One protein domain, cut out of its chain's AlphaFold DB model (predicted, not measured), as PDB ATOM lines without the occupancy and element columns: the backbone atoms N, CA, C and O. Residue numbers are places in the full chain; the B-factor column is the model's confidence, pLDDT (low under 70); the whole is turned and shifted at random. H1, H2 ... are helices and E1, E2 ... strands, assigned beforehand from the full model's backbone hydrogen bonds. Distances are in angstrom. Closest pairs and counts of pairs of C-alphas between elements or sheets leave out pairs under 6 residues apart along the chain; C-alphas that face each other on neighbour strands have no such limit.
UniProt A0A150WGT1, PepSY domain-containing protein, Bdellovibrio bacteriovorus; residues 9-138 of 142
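This is residues 9 to 138 of the 142 residues of the protein "PepSY domain-containing protein" of Bdellovibrio bacteriovorus (UniProt A0A150WGT1). One strongly twisted sheet of seven strands forms a long wall with two helices over one of its faces, while the other face is bare. H1 packs with residues 15 to 28 on the E1, E2 and E3 end, H2 packs on the E5, E6 and E7 end, and the long link of residues 68 to 83 runs between the two helices. The printed part has 130 residues, with elements in the order H1 E1 E2 E3 E4 H2 E5 E6 E7; the sheet's order is E1 E2 E3 E4 E5 E6 E7, all antiparallel, and the class is mixed. The whole is compact, with a radius of gyration of the C-alphas of 15.3 A, yet elongated in outline, spanning 56 by 33 by 24 A.

H1, residues 9 to 28, is on the sheet, and its closest C-alphas to E2, residues 41 to 46, are those of Ala 22 and Val 42, 6.1 A apart. E1, residues 32 to 37, is an edge strand and forms a hairpin with E2, with N 35 and O 43 at 2.9 A. E3, residues 51 to 56, follows, with N 44 and O 52 at 2.8 A. E4, residues 62 to 67, completes a meander of E1 to E4, each strand the antiparallel neighbour of the one before; N 55 and O 64 are 2.8 A apart. H2, residues 84 to 93, lies on the same face as H1, apart from it, at a height over the sheet of 8.1 A. E5, residues 98 to 107, is antiparallel to E4, with N 104 and O 65 at 2.7 A, and bends by 89 degrees at residue 101. E6, residues 111 to 120, bends by 57 degrees at residue 117; N 103 and O 115 of E5 and E6 are 3.0 A apart. E7, residues 123 to 130, is the other edge strand and ends a second meander, E5 to E7, with N 116 and O 127 at 2.9 A. H2 lies over E6 and E7, slantwise to the strands at 58 degrees to E6 on the local plane, only just short of across; the closest C-alphas of H2 and E7 are those of Ala 87 and Ile 129, 6.6 A apart. Every O i to N i+4 pair of H2 is within hydrogen-bond range, against 12 of 16 in H1.

H1 begins at C-alpha 9, (178.596, 134.670, 183.382), and is 29.7 A long. E5 is 19.4 A long, E6 25.6 A and E7 22.8 A, the last ending at C-alpha 130, (166.276, 140.719, 145.019).

The C-alphas farthest apart, of Leu 9 and Asn 121, are 57.2 A apart. The printed part has no cut; its one long link, E4 to H2, has 16 residues. The pLDDT is under 70 at residues 9 to 13, 109 to 110 and 138.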
ATOM      1  N   LEU A   9     179.034 135.352 184.615       48.47
ATOM      2  CA  LEU A   9     178.596 134.670 183.382       48.47
ATOM      3  C   LEU A   9     178.125 135.605 182.252       48.47
ATOM      4  O   LEU A   9     178.239 135.239 181.088       48.47
ATOM      5  N   LEU A  10     177.611 136.801 182.563       50.03
ATOM      6  CA  LEU A  10     176.994 137.692 181.560       50.03
ATOM      7  C   LEU A  10     178.004 138.466 180.697       50.03
ATOM      8  O   LEU A  10     177.674 138.841 179.578       50.03
ATOM      9  N   PHE A  11     179.226 138.694 181.186       54.12
ATOM     10  CA  PHE A  11     180.262 139.405 180.424       54.12
ATOM     11  C   PHE A  11     181.046 138.488 179.477       54.12
ATOM     12  O   PHE A  11     181.478 138.927 178.418       54.12
ATOM     13  N   ALA A  12     181.217 137.208 179.816       59.91
ATOM     14  CA  ALA A  12     181.956 136.278 178.959       59.91
ATOM     15  C   ALA A  12     181.203 135.958 177.652       59.91
ATOM     16  O   ALA A  12     181.832 135.724 176.620       59.91
ATOM     17  N   SER A  13     179.866 135.971 177.676       64.81
ATOM     18  CA  SER A  13     179.042 135.667 176.501       64.81
ATOM     19  C   SER A  13     179.043 136.787 175.458       64.81
ATOM     20  O   SER A  13     179.051 136.488 174.266       64.81
ATOM     21  N   SER A  14     179.081 138.058 175.873       72.19
ATOM     22  CA  SER A  14     179.096 139.188 174.936       72.19
ATOM     23  C   SER A  14     180.427 139.308 174.195       72.19
ATOM     24  O   SER A  14     180.410 139.530 172.988       72.19
ATOM     25  N   LEU A  15     181.562 139.082 174.872       79.25
ATOM     26  CA  LEU A  15     182.876 139.053 174.218       79.25
ATOM     27  C   LEU A  15     182.993 137.891 173.224       79.25
ATOM     28  O   LEU A  15     183.478 138.081 172.113       79.25
ATOM     29  N   ALA A  16     182.526 136.694 173.593       84.94
ATOM     30  CA  ALA A  16     182.551 135.545 172.690       84.94
ATOM     31  C   ALA A  16     181.677 135.769 171.442       84.94
ATOM     32  O   ALA A  16     182.058 135.382 170.337       84.94
ATOM     33  N   LEU A  17     180.514 136.410 171.604       85.38
ATOM     34  CA  LEU A  17     179.619 136.727 170.492       85.38
ATOM     35  C   LEU A  17     180.173 137.843 169.593       85.38
ATOM     36  O   LEU A  17     180.048 137.746 168.373       85.38
ATOM     37  N   ALA A  18     180.816 138.860 170.172       86.00
ATOM     38  CA  ALA A  18     181.509 139.914 169.428       86.00
ATOM     39  C   ALA A  18     182.626 139.331 168.543       86.00
ATOM     40  O   ALA A  18     182.590 139.501 167.325       86.00
ATOM     41  N   ALA A  19     183.502 138.496 169.115       87.81
ATOM     42  CA  ALA A  19     184.578 137.841 168.369       87.81
ATOM     43  C   ALA A  19     184.050 136.936 167.239       87.81
ATOM     44  O   ALA A  19     184.598 136.912 166.137       87.81
ATOM     45  N   LYS A  20     182.952 136.205 167.483       90.88
ATOM     46  CA  LYS A  20     182.286 135.400 166.446       90.88
ATOM     47  C   LYS A  20     181.737 136.274 165.315       90.88
ATOM     48  O   LYS A  20     181.854 135.906 164.149       90.88
ATOM     49  N   SER A  21     181.135 137.412 165.653       92.75
ATOM     50  CA  SER A  21     180.582 138.358 164.677       92.75
ATOM     51  C   SER A  21     181.689 138.962 163.815       92.75
ATOM     52  O   SER A  21     181.550 139.009 162.596       92.75
ATOM     53  N   ALA A  22     182.829 139.314 164.417       93.75
ATOM     54  CA  ALA A  22     184.006 139.806 163.706       93.75
ATOM     55  C   ALA A  22     184.616 138.760 162.750       93.75
ATOM     56  O   ALA A  22     184.960 139.084 161.608       93.75
ATOM     57  N   ASP A  23     184.699 137.492 163.170       93.69
ATOM     58  CA  ASP A  23     185.145 136.387 162.306       93.69
ATOM     59  C   ASP A  23     184.202 136.173 161.107       93.69
ATOM     60  O   ASP A  23     184.654 135.974 159.978       93.69
ATOM     61  N   MET A  24     182.884 136.261 161.322       93.88
ATOM     62  CA  MET A  24     181.901 136.194 160.234       93.88
ATOM     63  C   MET A  24     182.005 137.400 159.295       93.88
ATOM     64  O   MET A  24     182.099 137.221 158.082       93.88
ATOM     65  N   ALA A  25     182.063 138.617 159.838       96.06
ATOM     66  CA  ALA A  25     182.203 139.858 159.079       96.06
ATOM     67  C   ALA A  25     183.446 139.857 158.171       96.06
ATOM     68  O   ALA A  25     183.364 140.238 157.004       96.06
ATOM     69  N   SER A  26     184.573 139.336 158.661       95.88
ATOM     70  CA  SER A  26     185.822 139.217 157.891       95.88
ATOM     71  C   SER A  26     185.708 138.277 156.683       95.88
ATOM     72  O   SER A  26     186.441 138.424 155.707       95.88
ATOM     73  N   LYS A  27     184.775 137.316 156.718       95.69
ATOM     74  CA  LYS A  27     184.461 136.447 155.569       95.69
ATOM     75  C   LYS A  27     183.573 137.158 154.553       95.69
ATOM     76  O   LYS A  27     183.694 136.893 153.357       95.69
ATOM     77  N   PHE A  28     182.700 138.052 155.016       97.00
ATOM     78  CA  PHE A  28     181.815 138.821 154.145       97.00
ATOM     79  C   PHE A  28     182.541 139.972 153.451       97.00
ATOM     80  O   PHE A  28     182.254 140.264 152.295       97.00
ATOM     81  N   VAL A  29     183.518 140.591 154.114       96.81
ATOM     82  CA  VAL A  29     184.313 141.695 153.563       96.81
ATOM     83  C   VAL A  29     185.785 141.269 153.514       96.81
ATOM     84  O   VAL A  29     186.548 141.565 154.435       96.81
ATOM     85  N   PRO A  30     186.218 140.536 152.474       94.44
ATOM     86  CA  PRO A  30     187.607 140.101 152.364       94.44
ATOM     87  C   PRO A  30     188.551 141.300 152.202       94.44
ATOM     88  O   PRO A  30     188.161 142.329 151.653       94.44
ATOM     89  N   ASN A  31     189.809 141.143 152.628       93.56
ATOM     90  CA  ASN A  31     190.839 142.194 152.565       93.56
ATOM     91  C   ASN A  31     190.385 143.500 153.239       93.56
ATOM     92  O   ASN A  31     190.430 144.592 152.674       93.56
ATOM     93  N   SER A  32     189.868 143.366 154.455       95.88
ATOM     94  CA  SER A  32     189.463 144.492 155.282       95.88
ATOM     95  C   SER A  32     189.951 144.298 156.708       95.88
ATOM     96  O   SER A  32     190.425 143.224 157.091       95.88
ATOM     97  N   LYS A  33     189.849 145.360 157.500       96.88
ATOM     98  CA  LYS A  33     190.174 145.342 158.925       96.88
ATOM     99  C   LYS A  33     188.955 145.730 159.749       96.88
ATOM    100  O   LYS A  33     188.245 146.674 159.405       96.88
ATOM    101  N   VAL A  34     188.756 145.043 160.867       97.12
ATOM    102  CA  VAL A  34     187.772 145.443 161.877       97.12
ATOM    103  C   VAL A  34     188.245 146.753 162.510       97.12
ATOM    104  O   VAL A  34     189.368 146.830 163.010       97.12
ATOM    105  N   VAL A  35     187.411 147.794 162.472       97.19
ATOM    106  CA  VAL A  35     187.692 149.091 163.127       97.19
ATOM    107  C   VAL A  35     186.754 149.378 164.297       97.19
ATOM    108  O   VAL A  35     187.062 150.215 165.143       97.19
ATOM    109  N   HIS A  36     185.630 148.669 164.363       95.50
ATOM    110  CA  HIS A  36     184.698 148.693 165.478       95.50
ATOM    111  C   HIS A  36     183.995 147.340 165.566       95.50
ATOM    112  O   HIS A  36     183.625 146.773 164.541       95.50
ATOM    113  N   GLU A  37     183.811 146.834 166.779       94.69
ATOM    114  CA  GLU A  37     183.170 145.546 167.016       94.69
ATOM    115  C   GLU A  37     182.361 145.601 168.315       94.69
ATOM    116  O   GLU A  37     182.830 146.051 169.363       94.69
ATOM    117  N   THR A  38     181.133 145.106 168.231       91.88
ATOM    118  CA  THR A  38     180.270 144.770 169.359       91.88
ATOM    119  C   THR A  38     179.607 143.422 169.085       91.88
ATOM    120  O   THR A  38     179.803 142.804 168.041       91.88
ATOM    121  N   SER A  39     178.764 142.949 170.001       87.31
ATOM    122  CA  SER A  39     177.976 141.735 169.772       87.31
ATOM    123  C   SER A  39     176.852 141.894 168.736       87.31
ATOM    124  O   SER A  39     176.172 140.913 168.462       87.31
ATOM    125  N   LYS A  40     176.576 143.115 168.255       92.75
ATOM    126  CA  LYS A  40     175.470 143.417 167.328       92.75
ATOM    127  C   LYS A  40     175.919 144.099 166.046       92.75
ATOM    128  O   LYS A  40     175.142 144.175 165.111       92.75
ATOM    129  N   GLU A  41     177.134 144.618 166.014       96.25
ATOM    130  CA  GLU A  41     177.619 145.423 164.905       96.25
ATOM    131  C   GLU A  41     179.119 145.214 164.752       96.25
ATOM    132  O   GLU A  41     179.860 145.219 165.739       96.25
ATOM    133  N   VAL A  42     179.563 145.070 163.510       98.00
ATOM    134  CA  VAL A  42     180.973 145.090 163.144       98.00
ATOM    135  C   VAL A  42     181.153 146.071 161.997       98.00
ATOM    136  O   VAL A  42     180.488 145.952 160.971       98.00
ATOM    137  N   LYS A  43     182.079 147.020 162.154       98.19
ATOM    138  CA  LYS A  43     182.467 147.949 161.089       98.19
ATOM    139  C   LYS A  43     183.796 147.513 160.488       98.19
ATOM    140  O   LYS A  43     184.810 147.428 161.192       98.19
ATOM    141  N   MET A  44     183.793 147.275 159.184       97.94
ATOM    142  CA  MET A  44     184.942 146.830 158.403       97.94
ATOM    143  C   MET A  44     185.469 147.993 157.564       97.94
ATOM    144  O   MET A  44     184.729 148.566 156.768       97.94
ATOM    145  N   GLN A  45     186.750 148.339 157.701       97.06
ATOM    146  CA  GLN A  45     187.414 149.269 156.791       97.06
ATOM    147  C   GLN A  45     188.083 148.494 155.656       97.06
ATOM    148  O   GLN A  45     188.979 147.685 155.906       97.06
ATOM    149  N   THR A  46     187.666 148.758 154.421       92.88
ATOM    150  CA  THR A  46     188.262 148.175 153.211       92.88
ATOM    151  C   THR A  46     189.652 148.761 152.943       92.88
ATOM    152  O   THR A  46     189.995 149.839 153.441       92.88
ATOM    153  N   ASP A  47     190.444 148.109 152.089       89.31
ATOM    154  CA  ASP A  47     191.751 148.622 151.639       89.31
ATOM    155  C   ASP A  47     191.671 149.989 150.932       89.31
ATOM    156  O   ASP A  47     192.656 150.727 150.855       89.31
ATOM    157  N   HIS A  48     190.492 150.365 150.432       87.94
ATOM    158  CA  HIS A  48     190.241 151.662 149.801       87.94
ATOM    159  C   HIS A  48     189.721 152.722 150.782       87.94
ATOM    160  O   HIS A  48     189.411 153.842 150.372       87.94
ATOM    161  N   GLY A  49     189.641 152.386 152.071       90.88
ATOM    162  CA  GLY A  49     189.272 153.291 153.152       90.88
ATOM    163  C   GLY A  49     187.769 153.442 153.385       90.88
ATOM    164  O   GLY A  49     187.401 154.120 154.346       90.88
ATOM    165  N   SER A  50     186.915 152.819 152.566       93.12
ATOM    166  CA  SER A  50     185.469 152.793 152.801       93.12
ATOM    167  C   SER A  50     185.121 151.948 154.023       93.12
ATOM    168  O   SER A  50     185.866 151.039 154.398       93.12
ATOM    169  N   LEU A  51     183.997 152.282 154.655       96.62
ATOM    170  CA  LEU A  51     183.450 151.545 155.787       96.62
ATOM    171  C   LEU A  51     182.233 150.745 155.329       96.62
ATOM    172  O   LEU A  51     181.367 151.290 154.640       96.62
ATOM    173  N   ILE A  52     182.204 149.479 155.730       98.12
ATOM    174  CA  ILE A  52     181.054 148.588 155.602       98.12
ATOM    175  C   ILE A  52     180.603 148.233 157.014       98.12
ATOM    176  O   ILE A  52     181.380 147.667 157.788       98.12
ATOM    177  N   ASP A  53     179.363 148.574 157.334       98.31
ATOM    178  CA  ASP A  53     178.727 148.262 158.608       98.31
ATOM    179  C   ASP A  53     177.942 146.952 158.447       98.31
ATOM    180  O   ASP A  53     177.230 146.773 157.460       98.31
ATOM    181  N   ILE A  54     178.112 146.007 159.374       98.19
ATOM    182  CA  ILE A  54     177.442 144.700 159.364       98.19
ATOM    183  C   ILE A  54     176.748 144.503 160.703       98.19
ATOM    184  O   ILE A  54     177.407 144.436 161.743       98.19
ATOM    185  N   GLU A  55     175.430 144.355 160.667       97.31
ATOM    186  CA  GLU A  55     174.612 144.127 161.848       97.31
ATOM    187  C   GLU A  55     174.272 142.649 162.039       97.31
ATOM    188  O   GLU A  55     173.994 141.897 161.098       97.31
ATOM    189  N   PHE A  56     174.245 142.247 163.306       94.56
ATOM    190  CA  PHE A  56     173.934 140.900 163.749       94.56
ATOM    191  C   PHE A  56     172.823 140.905 164.803       94.56
ATOM    192  O   PHE A  56     172.741 141.774 165.678       94.56
ATOM    193  N   GLY A  57     171.974 139.883 164.748       90.88
ATOM    194  CA  GLY A  57     170.986 139.584 165.772       90.88
ATOM    195  C   GLY A  57     171.633 139.194 167.100       90.88
ATOM    196  O   GLY A  57     172.816 138.868 167.187       90.88
ATOM    197  N   MET A  58     170.838 139.178 168.174       86.06
ATOM    198  CA  MET A  58     171.318 138.754 169.501       86.06
ATOM    199  C   MET A  58     171.730 137.272 169.557       86.06
ATOM    200  O   MET A  58     172.421 136.860 170.484       86.06
ATOM    201  N   ASP A  59     171.304 136.480 168.577       86.44
ATOM    202  CA  ASP A  59     171.711 135.094 168.340       86.44
ATOM    203  C   ASP A  59     172.975 134.975 167.460       86.44
ATOM    204  O   ASP A  59     173.480 133.872 167.229       86.44
ATOM    205  N   GLY A  60     173.511 136.105 166.991       87.38
ATOM    206  CA  GLY A  60     174.629 136.187 166.058       87.38
ATOM    207  C   GLY A  60     174.247 135.906 164.605       87.38
ATOM    208  O   GLY A  60     175.143 135.682 163.795       87.38
ATOM    209  N   ALA A  61     172.957 135.864 164.257       91.69
ATOM    210  CA  ALA A  61     172.537 135.766 162.864       91.69
ATOM    211  C   ALA A  61     172.827 137.077 162.121       91.69
ATOM    212  O   ALA A  61     172.714 138.155 162.694       91.69
ATOM    213  N   PHE A  62     173.193 136.990 160.844       94.19
ATOM    214  CA  PHE A  62     173.326 138.163 159.980       94.19
ATOM    215  C   PHE A  62     171.964 138.856 159.803       94.19
ATOM    216  O   PHE A  62     170.985 138.183 159.467       94.19
ATOM    217  N   ASN A  63     171.918 140.175 160.008       94.44
ATOM    218  CA  ASN A  63     170.701 140.986 159.906       94.44
ATOM    219  C   ASN A  63     170.750 141.998 158.762       94.44
ATOM    220  O   ASN A  63     169.784 142.101 158.010       94.44
ATOM    221  N   GLU A  64     171.853 142.727 158.636       96.69
ATOM    222  CA  GLU A  64     171.995 143.792 157.647       96.69
ATOM    223  C   GLU A  64     173.471 144.008 157.312       96.69
ATOM    224  O   GLU A  64     174.353 143.752 158.134       96.69
ATOM    225  N   ALA A  65     173.747 144.487 156.102       98.19
ATOM    226  CA  ALA A  65     175.003 145.158 155.800       98.19
ATOM    227  C   ALA A  65     174.755 146.432 155.001       98.19
ATOM    228  O   ALA A  65     173.879 146.454 154.144       98.19
ATOM    229  N   SER A  66     175.566 147.460 155.212       98.12
ATOM    230  CA  SER A  66     175.498 148.688 154.427       98.12
ATOM    231  C   SER A  66     176.876 149.284 154.172       98.12
ATOM    232  O   SER A  66     177.850 149.018 154.878       98.12
ATOM    233  N   GLY A  67     176.963 150.089 153.119       97.25
ATOM    234  CA  GLY A  67     178.183 150.772 152.723       97.25
ATOM    235  C   GLY A  67     177.893 152.063 151.972       97.25
ATOM    236  O   GLY A  67     176.753 152.424 151.677       97.25
ATOM    237  N   THR A  68     178.957 152.804 151.683       94.06
ATOM    238  CA  THR A  68     178.860 154.165 151.125       94.06
ATOM    239  C   THR A  68     179.446 154.291 149.728       94.06
ATOM    240  O   THR A  68     179.365 155.368 149.132       94.06
ATOM    241  N   ASN A  69     180.045 153.222 149.196       94.25
ATOM    242  CA  ASN A  69     180.735 153.261 147.920       94.25
ATOM    243  C   ASN A  69     180.469 152.006 147.087       94.25
ATOM    244  O   ASN A  69     181.321 151.133 146.958       94.25
ATOM    245  N   VAL A  70     179.296 151.956 146.461       94.81
ATOM    246  CA  VAL A  70     178.831 150.830 145.637       94.81
ATOM    247  C   VAL A  70     179.820 150.364 144.551       94.81
ATOM    248  O   VAL A  70     179.816 149.191 144.187       94.81
ATOM    249  N   ASP A  71     180.684 151.248 144.041       91.62
ATOM    250  CA  ASP A  71     181.652 150.916 142.983       91.62
ATOM    251  C   ASP A  71     182.967 150.323 143.512       91.62
ATOM    252  O   ASP A  71     183.699 149.681 142.753       91.62
ATOM    253  N   LYS A  72     183.306 150.564 144.785       93.62
ATOM    254  CA  LYS A  72     184.582 150.137 145.391       93.62
ATOM    255  C   LYS A  72     184.422 149.135 146.521       93.62
ATOM    256  O   LYS A  72     185.378 148.426 146.830       93.62
ATOM    257  N   ASP A  73     183.259 149.112 147.154       95.50
ATOM    258  CA  ASP A  73     182.973 148.207 148.251       95.50
ATOM    259  C   ASP A  73     182.955 146.762 147.745       95.50
ATOM    260  O   ASP A  73     182.529 146.457 146.627       95.50
ATOM    261  N   VAL A  74     183.438 145.854 148.589       95.38
ATOM    262  CA  VAL A  74     183.396 144.415 148.341       95.38
ATOM    263  C   VAL A  74     182.617 143.787 149.476       95.38
ATOM    264  O   VAL A  74     183.023 143.871 150.630       95.38
ATOM    265  N   PHE A  75     181.507 143.144 149.136       97.50
ATOM    266  CA  PHE A  75     180.676 142.463 150.109       97.50
ATOM    267  C   PHE A  75     180.118 141.158 149.535       97.50
ATOM    268  O   PHE A  75     179.505 141.130 148.463       97.50
ATOM    269  N   ASN A  76     180.368 140.080 150.274       97.06
ATOM    270  CA  ASN A  76     180.027 138.700 149.967       97.06
ATOM    271  C   ASN A  76     179.084 138.181 151.065       97.06
ATOM    272  O   ASN A  76     179.559 137.637 152.066       97.06
ATOM    273  N   PRO A  77     177.763 138.368 150.929       95.69
ATOM    274  CA  PRO A  77     176.810 137.953 151.952       95.69
ATOM    275  C   PRO A  77     176.767 136.429 152.145       95.69
ATOM    276  O   PRO A  77     177.217 135.664 151.284       95.69
ATOM    277  N   PRO A  78     176.174 135.960 153.258       91.06
ATOM    278  CA  PRO A  78     175.907 134.542 153.461       91.06
ATOM    279  C   PRO A  78     174.834 133.990 152.494       91.06
ATOM    280  O   PRO A  78     174.182 134.711 151.741       91.06
ATOM    281  N   ASP A  79     174.612 132.674 152.552       84.81
ATOM    282  CA  ASP A  79     173.394 131.999 152.071       84.81
ATOM    283  C   ASP A  79     172.973 132.218 150.609       84.81
ATOM    284  O   ASP A  79     171.817 132.539 150.316       84.81
ATOM    285  N   LYS A  80     173.877 131.936 149.661       88.44
ATOM    286  CA  LYS A  80     173.595 131.970 148.208       88.44
ATOM    287  C   LYS A  80     172.987 133.301 147.737       88.44
ATOM    288  O   LYS A  80     172.311 133.332 146.709       88.44
ATOM    289  N   MET A  81     173.191 134.370 148.499       96.31
ATOM    290  CA  MET A  81     172.844 135.710 148.074       96.31
ATOM    291  C   MET A  81     173.905 136.209 147.090       96.31
ATOM    292  O   MET A  81     175.062 135.786 147.121       96.31
ATOM    293  N   LEU A  82     173.490 137.092 146.193       97.81
ATOM    294  CA  LEU A  82     174.357 137.779 145.257       97.81
ATOM    295  C   LEU A  82     175.394 138.590 146.023       97.81
ATOM    296  O   LEU A  82     175.077 139.241 147.020       97.81
ATOM    297  N   THR A  83     176.623 138.600 145.519       98.06
ATOM    298  CA  THR A  83     177.616 139.580 145.965       98.06
ATOM    299  C   THR A  83     177.138 140.990 145.624       98.06
ATOM    300  O   THR A  83     176.328 141.168 144.708       98.06
ATOM    301  N   LEU A  84     177.670 142.007 146.304       97.81
ATOM    302  CA  LEU A  84     177.387 143.404 145.960       97.81
ATOM    303  C   LEU A  84     177.654 143.670 144.471       97.81
ATOM    304  O   LEU A  84     176.834 144.263 143.774       97.81
ATOM    305  N   LYS A  85     178.769 143.141 143.957       97.56
ATOM    306  CA  LYS A  85     179.146 143.244 142.545       97.56
ATOM    307  C   LYS A  85     178.081 142.653 141.617       97.56
ATOM    308  O   LYS A  85     177.743 143.273 140.606       97.56
ATOM    309  N   ASP A  86     177.554 141.477 141.944       98.19
ATOM    310  CA  ASP A  86     176.547 140.807 141.118       98.19
ATOM    311  C   ASP A  86     175.187 141.512 141.195       98.19
ATOM    312  O   ASP A  86     174.508 141.648 140.176       98.19
ATOM    313  N   ALA A  87     174.811 142.033 142.365       97.75
ATOM    314  CA  ALA A  87     173.597 142.828 142.536       97.75
ATOM    315  C   ALA A  87     173.659 144.150 141.748       97.75
ATOM    316  O   ALA A  87     172.707 144.506 141.050       97.75
ATOM    317  N   VAL A  88     174.806 144.838 141.763       97.75
ATOM    318  CA  VAL A  88     175.051 146.033 140.937       97.75
ATOM    319  C   VAL A  88     174.996 145.694 139.449       97.75
ATOM    320  O   VAL A  88     174.408 146.440 138.661       97.75
ATOM    321  N   ALA A  89     175.573 144.563 139.037       98.00
ATOM    322  CA  ALA A  89     175.492 144.099 137.655       98.00
ATOM    323  C   ALA A  89     174.041 143.806 137.235       98.00
ATOM    324  O   ALA A  89     173.638 144.161 136.124       98.00
ATOM    325  N   ALA A  90     173.238 143.221 138.125       97.50
ATOM    326  CA  ALA A  90     171.820 142.977 137.893       97.50
ATOM    327  C   ALA A  90     171.020 144.287 137.757       97.50
ATOM    328  O   ALA A  90     170.245 144.433 136.807       97.50
ATOM    329  N   ALA A  91     171.276 145.281 138.615       95.88
ATOM    330  CA  ALA A  91     170.689 146.618 138.491       95.88
ATOM    331  C   ALA A  91     171.044 147.277 137.145       95.88
ATOM    332  O   ALA A  91     170.160 147.764 136.435       95.88
ATOM    333  N   LYS A  92     172.322 147.221 136.743       95.44
ATOM    334  CA  LYS A  92     172.797 147.736 135.447       95.44
ATOM    335  C   LYS A  92     172.133 147.027 134.268       95.44
ATOM    336  O   LYS A  92     171.697 147.683 133.323       95.44
ATOM    337  N   LYS A  93     171.955 145.705 134.344       96.62
ATOM    338  CA  LYS A  93     171.213 144.919 133.344       96.62
ATOM    339  C   LYS A  93     169.741 145.336 133.239       96.62
ATOM    340  O   LYS A  93     169.173 145.278 132.153       96.62
ATOM    341  N   ALA A  94     169.138 145.792 134.336       94.12
ATOM    342  CA  ALA A  94     167.786 146.348 134.365       94.12
ATOM    343  C   ALA A  94     167.710 147.831 133.928       94.12
ATOM    344  O   ALA A  94     166.656 148.457 134.054       94.12
ATOM    345  N   GLY A  95     168.808 148.404 133.420       93.12
ATOM    346  CA  GLY A  95     168.877 149.790 132.957       93.12
ATOM    347  C   GLY A  95     168.988 150.821 134.082       93.12
ATOM    348  O   GLY A  95     168.688 151.992 133.859       93.12
ATOM    349  N   LYS A  96     169.375 150.399 135.291       93.56
ATOM    350  CA  LYS A  96     169.598 151.280 136.445       93.56
ATOM    351  C   LYS A  96     171.079 151.593 136.611       93.56
ATOM    352  O   LYS A  96     171.931 150.821 136.184       93.56
ATOM    353  N   ASN A  97     171.393 152.712 137.254       92.81
ATOM    354  CA  ASN A  97     172.776 153.086 137.540       92.81
ATOM    355  C   ASN A  97     172.958 153.388 139.033       92.81
ATOM    356  O   ASN A  97     172.842 154.551 139.427       92.81
ATOM    357  N   PRO A  98     173.184 152.349 139.862       94.25
ATOM    358  CA  PRO A  98     173.520 152.516 141.272       94.25
ATOM    359  C   PRO A  98     174.729 153.432 141.461       94.25
ATOM    360  O   PRO A  98     175.725 153.271 140.756       94.25
ATOM    361  N   VAL A  99     174.659 154.353 142.420       93.44
ATOM    362  CA  VAL A  99     175.780 155.197 142.852       93.44
ATOM    363  C   VAL A  99     175.728 155.418 144.362       93.44
ATOM    364  O   VAL A  99     174.658 155.449 144.958       93.44
ATOM    365  N   GLY A 100     176.885 155.635 144.986       92.25
ATOM    366  CA  GLY A 100     176.952 156.002 146.401       92.25
ATOM    367  C   GLY A 100     176.590 154.852 147.340       92.25
ATOM    368  O   GLY A 100     177.262 153.818 147.331       92.25
ATOM    369  N   LYS A 101     175.583 155.074 148.192       94.75
ATOM    370  CA  LYS A 101     175.228 154.166 149.287       94.75
ATOM    371  C   LYS A 101     174.492 152.923 148.802       94.75
ATOM    372  O   LYS A 101     173.762 152.954 147.809       94.75
ATOM    373  N   TRP A 102     174.665 151.856 149.566       97.06
ATOM    374  CA  TRP A 102     173.949 150.604 149.394       97.06
ATOM    375  C   TRP A 102     173.659 149.970 150.755       97.06
ATOM    376  O   TRP A 102     174.412 150.171 151.709       97.06
ATOM    377  N   SER A 103     172.596 149.178 150.819       97.19
ATOM    378  CA  SER A 103     172.272 148.303 151.945       97.19
ATOM    379  C   SER A 103     171.837 146.931 151.431       97.19
ATOM    380  O   SER A 103     171.428 146.781 150.280       97.19
ATOM    381  N   LEU A 104     171.980 145.912 152.271       97.38
ATOM    382  CA  LEU A 104     171.390 144.589 152.135       97.38
ATOM    383  C   LEU A 104     170.656 144.288 153.433       97.38
ATOM    384  O   LEU A 104     171.293 144.026 154.450       97.38
ATOM    385  N   GLU A 105     169.335 144.231 153.365       94.12
ATOM    386  CA  GLU A 105     168.486 143.929 154.511       94.12
ATOM    387  C   GLU A 105     167.353 142.971 154.136       94.12
ATOM    388  O   GLU A 105     167.099 142.663 152.964       94.12
ATOM    389  N   LYS A 106     166.683 142.430 155.157       89.25
ATOM    390  CA  LYS A 106     165.570 141.498 154.986       89.25
ATOM    391  C   LYS A 106     164.233 142.216 155.154       89.25
ATOM    392  O   LYS A 106     163.685 142.277 156.253       89.25
ATOM    393  N   GLY A 107     163.640 142.630 154.040       75.31
ATOM    394  CA  GLY A 107     162.278 143.153 154.022       75.31
ATOM    395  C   GLY A 107     161.236 142.072 154.338       75.31
ATOM    396  O   GLY A 107     161.344 140.917 153.914       75.31
ATOM    397  N   THR A 108     160.170 142.436 155.058       72.75
ATOM    398  CA  THR A 108     159.108 141.492 155.465       72.75
ATOM    399  C   THR A 108     158.382 140.857 154.273       72.75
ATOM    400  O   THR A 108     157.996 139.692 154.330       72.75
ATOM    401  N   LEU A 109     158.202 141.613 153.186       68.94
ATOM    402  CA  LEU A 109     157.461 141.184 151.992       68.94
ATOM    403  C   LEU A 109     158.376 140.748 150.846       68.94
ATOM    404  O   LEU A 109     157.981 139.957 149.992       68.94
ATOM    405  N   THR A 110     159.586 141.290 150.807       69.75
ATOM    406  CA  THR A 110     160.538 141.112 149.714       69.75
ATOM    407  C   THR A 110     161.623 140.095 150.052       69.75
ATOM    408  O   THR A 110     162.327 139.662 149.147       69.75
ATOM    409  N   GLY A 111     161.753 139.659 151.305       88.75
ATOM    410  CA  GLY A 111     162.914 138.884 151.724       88.75
ATOM    411  C   GLY A 111     164.191 139.721 151.625       88.75
ATOM    412  O   GLY A 111     164.143 140.943 151.711       88.75
ATOM    413  N   TRP A 112     165.333 139.058 151.456       94.81
ATOM    414  CA  TRP A 112     166.619 139.743 151.322       94.81
ATOM    415  C   TRP A 112     166.689 140.540 150.022       94.81
ATOM    416  O   TRP A 112     166.479 139.980 148.940       94.81
ATOM    417  N   ALA A 113     167.002 141.824 150.124       95.19
ATOM    418  CA  ALA A 113     167.127 142.707 148.980       95.19
ATOM    419  C   ALA A 113     168.272 143.700 149.172       95.19
ATOM    420  O   ALA A 113     168.509 144.174 150.278       95.19
ATOM    421  N   TYR A 114     168.963 143.993 148.074       96.44
ATOM    422  CA  TYR A 114     169.851 145.139 148.014       96.44
ATOM    423  C   TYR A 114     169.048 146.389 147.702       96.44
ATOM    424  O   TYR A 114     168.256 146.376 146.757       96.44
ATOM    425  N   GLU A 115     169.328 147.465 148.418       95.31
ATOM    426  CA  GLU A 115     168.841 148.799 148.101       95.31
ATOM    427  C   GLU A 115     170.023 149.659 147.673       95.31
ATOM    428  O   GLU A 115     171.096 149.645 148.279       95.31
ATOM    429  N   PHE A 116     169.842 150.377 146.572       95.50
ATOM    430  CA  PHE A 116     170.861 151.228 145.984       95.50
ATOM    431  C   PHE A 116     170.320 152.629 145.789       95.50
ATOM    432  O   PHE A 116     169.234 152.796 145.231       95.50
ATOM    433  N   GLN A 117     171.127 153.631 146.118       92.00
ATOM    434  CA  GLN A 117     170.882 154.982 145.628       92.00
ATOM    435  C   GLN A 117     171.262 155.095 144.145       92.00
ATOM    436  O   GLN A 117     172.104 154.359 143.627       92.00
ATOM    437  N   GLY A 118     170.626 156.021 143.440       89.25
ATOM    438  CA  GLY A 118     170.777 156.207 142.004       89.25
ATOM    439  C   GLY A 118     170.260 157.556 141.537       89.25
ATOM    440  O   GLY A 118     169.662 158.301 142.308       89.25
ATOM    441  N   PHE A 119     170.454 157.865 140.254       87.38
ATOM    442  CA  PHE A 119     169.893 159.070 139.643       87.38
ATOM    443  C   PHE A 119     169.216 158.768 138.308       87.38
ATOM    444  O   PHE A 119     169.807 158.157 137.419       87.38
ATOM    445  N   GLU A 120     167.997 159.279 138.129       87.19
ATOM    446  CA  GLU A 120     167.284 159.278 136.850       87.19
ATOM    447  C   GLU A 120     166.813 160.692 136.520       87.19
ATOM    448  O   GLU A 120     166.104 161.324 137.302       87.19
ATOM    449  N   ASN A 121     167.203 161.213 135.350       88.50
ATOM    450  CA  ASN A 121     166.839 162.563 134.896       88.50
ATOM    451  C   ASN A 121     167.132 163.660 135.943       88.50
ATOM    452  O   ASN A 121     166.331 164.573 136.145       88.50
ATOM    453  N   GLY A 122     168.269 163.541 136.640       85.88
ATOM    454  CA  GLY A 122     168.702 164.481 137.679       85.88
ATOM    455  C   GLY A 122     167.980 164.348 139.024       85.88
ATOM    456  O   GLY A 122     168.203 165.178 139.900       85.88
ATOM    457  N   LYS A 123     167.125 163.335 139.207       88.44
ATOM    458  CA  LYS A 123     166.449 163.046 140.477       88.44
ATOM    459  C   LYS A 123     167.056 161.824 141.136       88.44
ATOM    460  O   LYS A 123     167.303 160.836 140.447       88.44
ATOM    461  N   GLU A 124     167.264 161.904 142.443       88.38
ATOM    462  CA  GLU A 124     167.659 160.751 143.245       88.38
ATOM    463  C   GLU A 124     166.537 159.710 143.231       88.38
ATOM    464  O   GLU A 124     165.353 160.044 143.329       88.38
ATOM    465  N   MET A 125     166.923 158.457 143.038       88.94
ATOM    466  CA  MET A 125     166.042 157.303 142.977       88.94
ATOM    467  C   MET A 125     166.637 156.189 143.823       88.94
ATOM    468  O   MET A 125     167.855 156.090 143.960       88.94
ATOM    469  N   GLU A 126     165.772 155.312 144.308       91.44
ATOM    470  CA  GLU A 126     166.176 154.096 144.996       91.44
ATOM    471  C   GLU A 126     165.842 152.873 144.140       91.44
ATOM    472  O   GLU A 126     164.781 152.802 143.504       91.44
ATOM    473  N   TYR A 127     166.768 151.921 144.081       91.56
ATOM    474  CA  TYR A 127     166.609 150.681 143.333       91.56
ATOM    475  C   TYR A 127     166.702 149.494 144.270       91.56
ATOM    476  O   TYR A 127     167.697 149.339 144.968       91.56
ATOM    477  N   VAL A 128     165.708 148.613 144.195       94.12
ATOM    478  CA  VAL A 128     165.652 147.413 145.026       94.12
ATOM    479  C   VAL A 128     165.885 146.185 144.158       94.12
ATOM    480  O   VAL A 128     165.134 145.930 143.217       94.12
ATOM    481  N   ILE A 129     166.921 145.412 144.462       95.38
ATOM    482  CA  ILE A 129     167.285 144.181 143.753       95.38
ATOM    483  C   ILE A 129     167.086 142.998 144.693       95.38
ATOM    484  O   ILE A 129     167.616 142.991 145.798       95.38
ATOM    485  N   ASP A 130     166.354 141.970 144.262       95.31
ATOM    486  CA  ASP A 130     166.276 140.719 145.019       95.31
ATOM    487  C   ASP A 130     167.676 140.128 145.222       95.31
ATOM    488  O   ASP A 130     168.394 139.861 144.255       95.31
ATOM    489  N   ALA A 131     168.061 139.888 146.474       96.44
ATOM    490  CA  ALA A 131     169.410 139.441 146.788       96.44
ATOM    491  C   ALA A 131     169.677 137.992 146.366       96.44
ATOM    492  O   ALA A 131     170.815 137.558 146.445       96.44
ATOM    493  N   LYS A 132     168.676 137.216 145.934       94.81
ATOM    494  CA  LYS A 132     168.854 135.832 145.470       94.81
ATOM    495  C   LYS A 132     168.675 135.698 143.963       94.81
ATOM    496  O   LYS A 132     169.455 134.993 143.330       94.81
ATOM    497  N   SER A 133     167.653 136.332 143.390       95.31
ATOM    498  CA  SER A 133     167.349 136.226 141.957       95.31
ATOM    499  C   SER A 133     168.008 137.313 141.107       95.31
ATOM    500  O   SER A 133     168.181 137.116 139.905       95.31
ATOM    501  N   GLY A 134     168.378 138.453 141.699       95.69
ATOM    502  CA  GLY A 134     168.848 139.627 140.960       95.69
ATOM    503  C   GLY A 134     167.737 140.373 140.220       95.69
ATOM    504  O   GLY A 134     168.014 141.251 139.405       95.69
ATOM    505  N   GLU A 135     166.471 140.034 140.458       95.25
ATOM    506  CA  GLU A 135     165.354 140.728 139.827       95.25
ATOM    507  C   GLU A 135     165.164 142.124 140.429       95.25
ATOM    508  O   GLU A 135     165.125 142.296 141.649       95.25
ATOM    509  N   LEU A 136     165.001 143.126 139.558       93.00
ATOM    510  CA  LEU A 136     164.616 144.472 139.968       93.00
ATOM    511  C   LEU A 136     163.189 144.445 140.516       93.00
ATOM    512  O   LEU A 136     162.224 144.222 139.778       93.00
ATOM    513  N   LYS A 137     163.047 144.742 141.803       88.06
ATOM    514  CA  LYS A 137     161.755 144.966 142.438       88.06
ATOM    515  C   LYS A 137     161.356 146.414 142.202       88.06
ATOM    516  O   LYS A 137     162.119 147.343 142.454       88.06
ATOM    517  N   LYS A 138     160.134 146.635 141.719       66.62
ATOM    518  CA  LYS A 138     159.534 147.971 141.763       66.62
ATOM    519  C   LYS A 138     159.225 148.286 143.226       66.62
ATOM    520  O   LYS A 138     158.196 147.838 143.729       66.62
TER     521      LYS A 138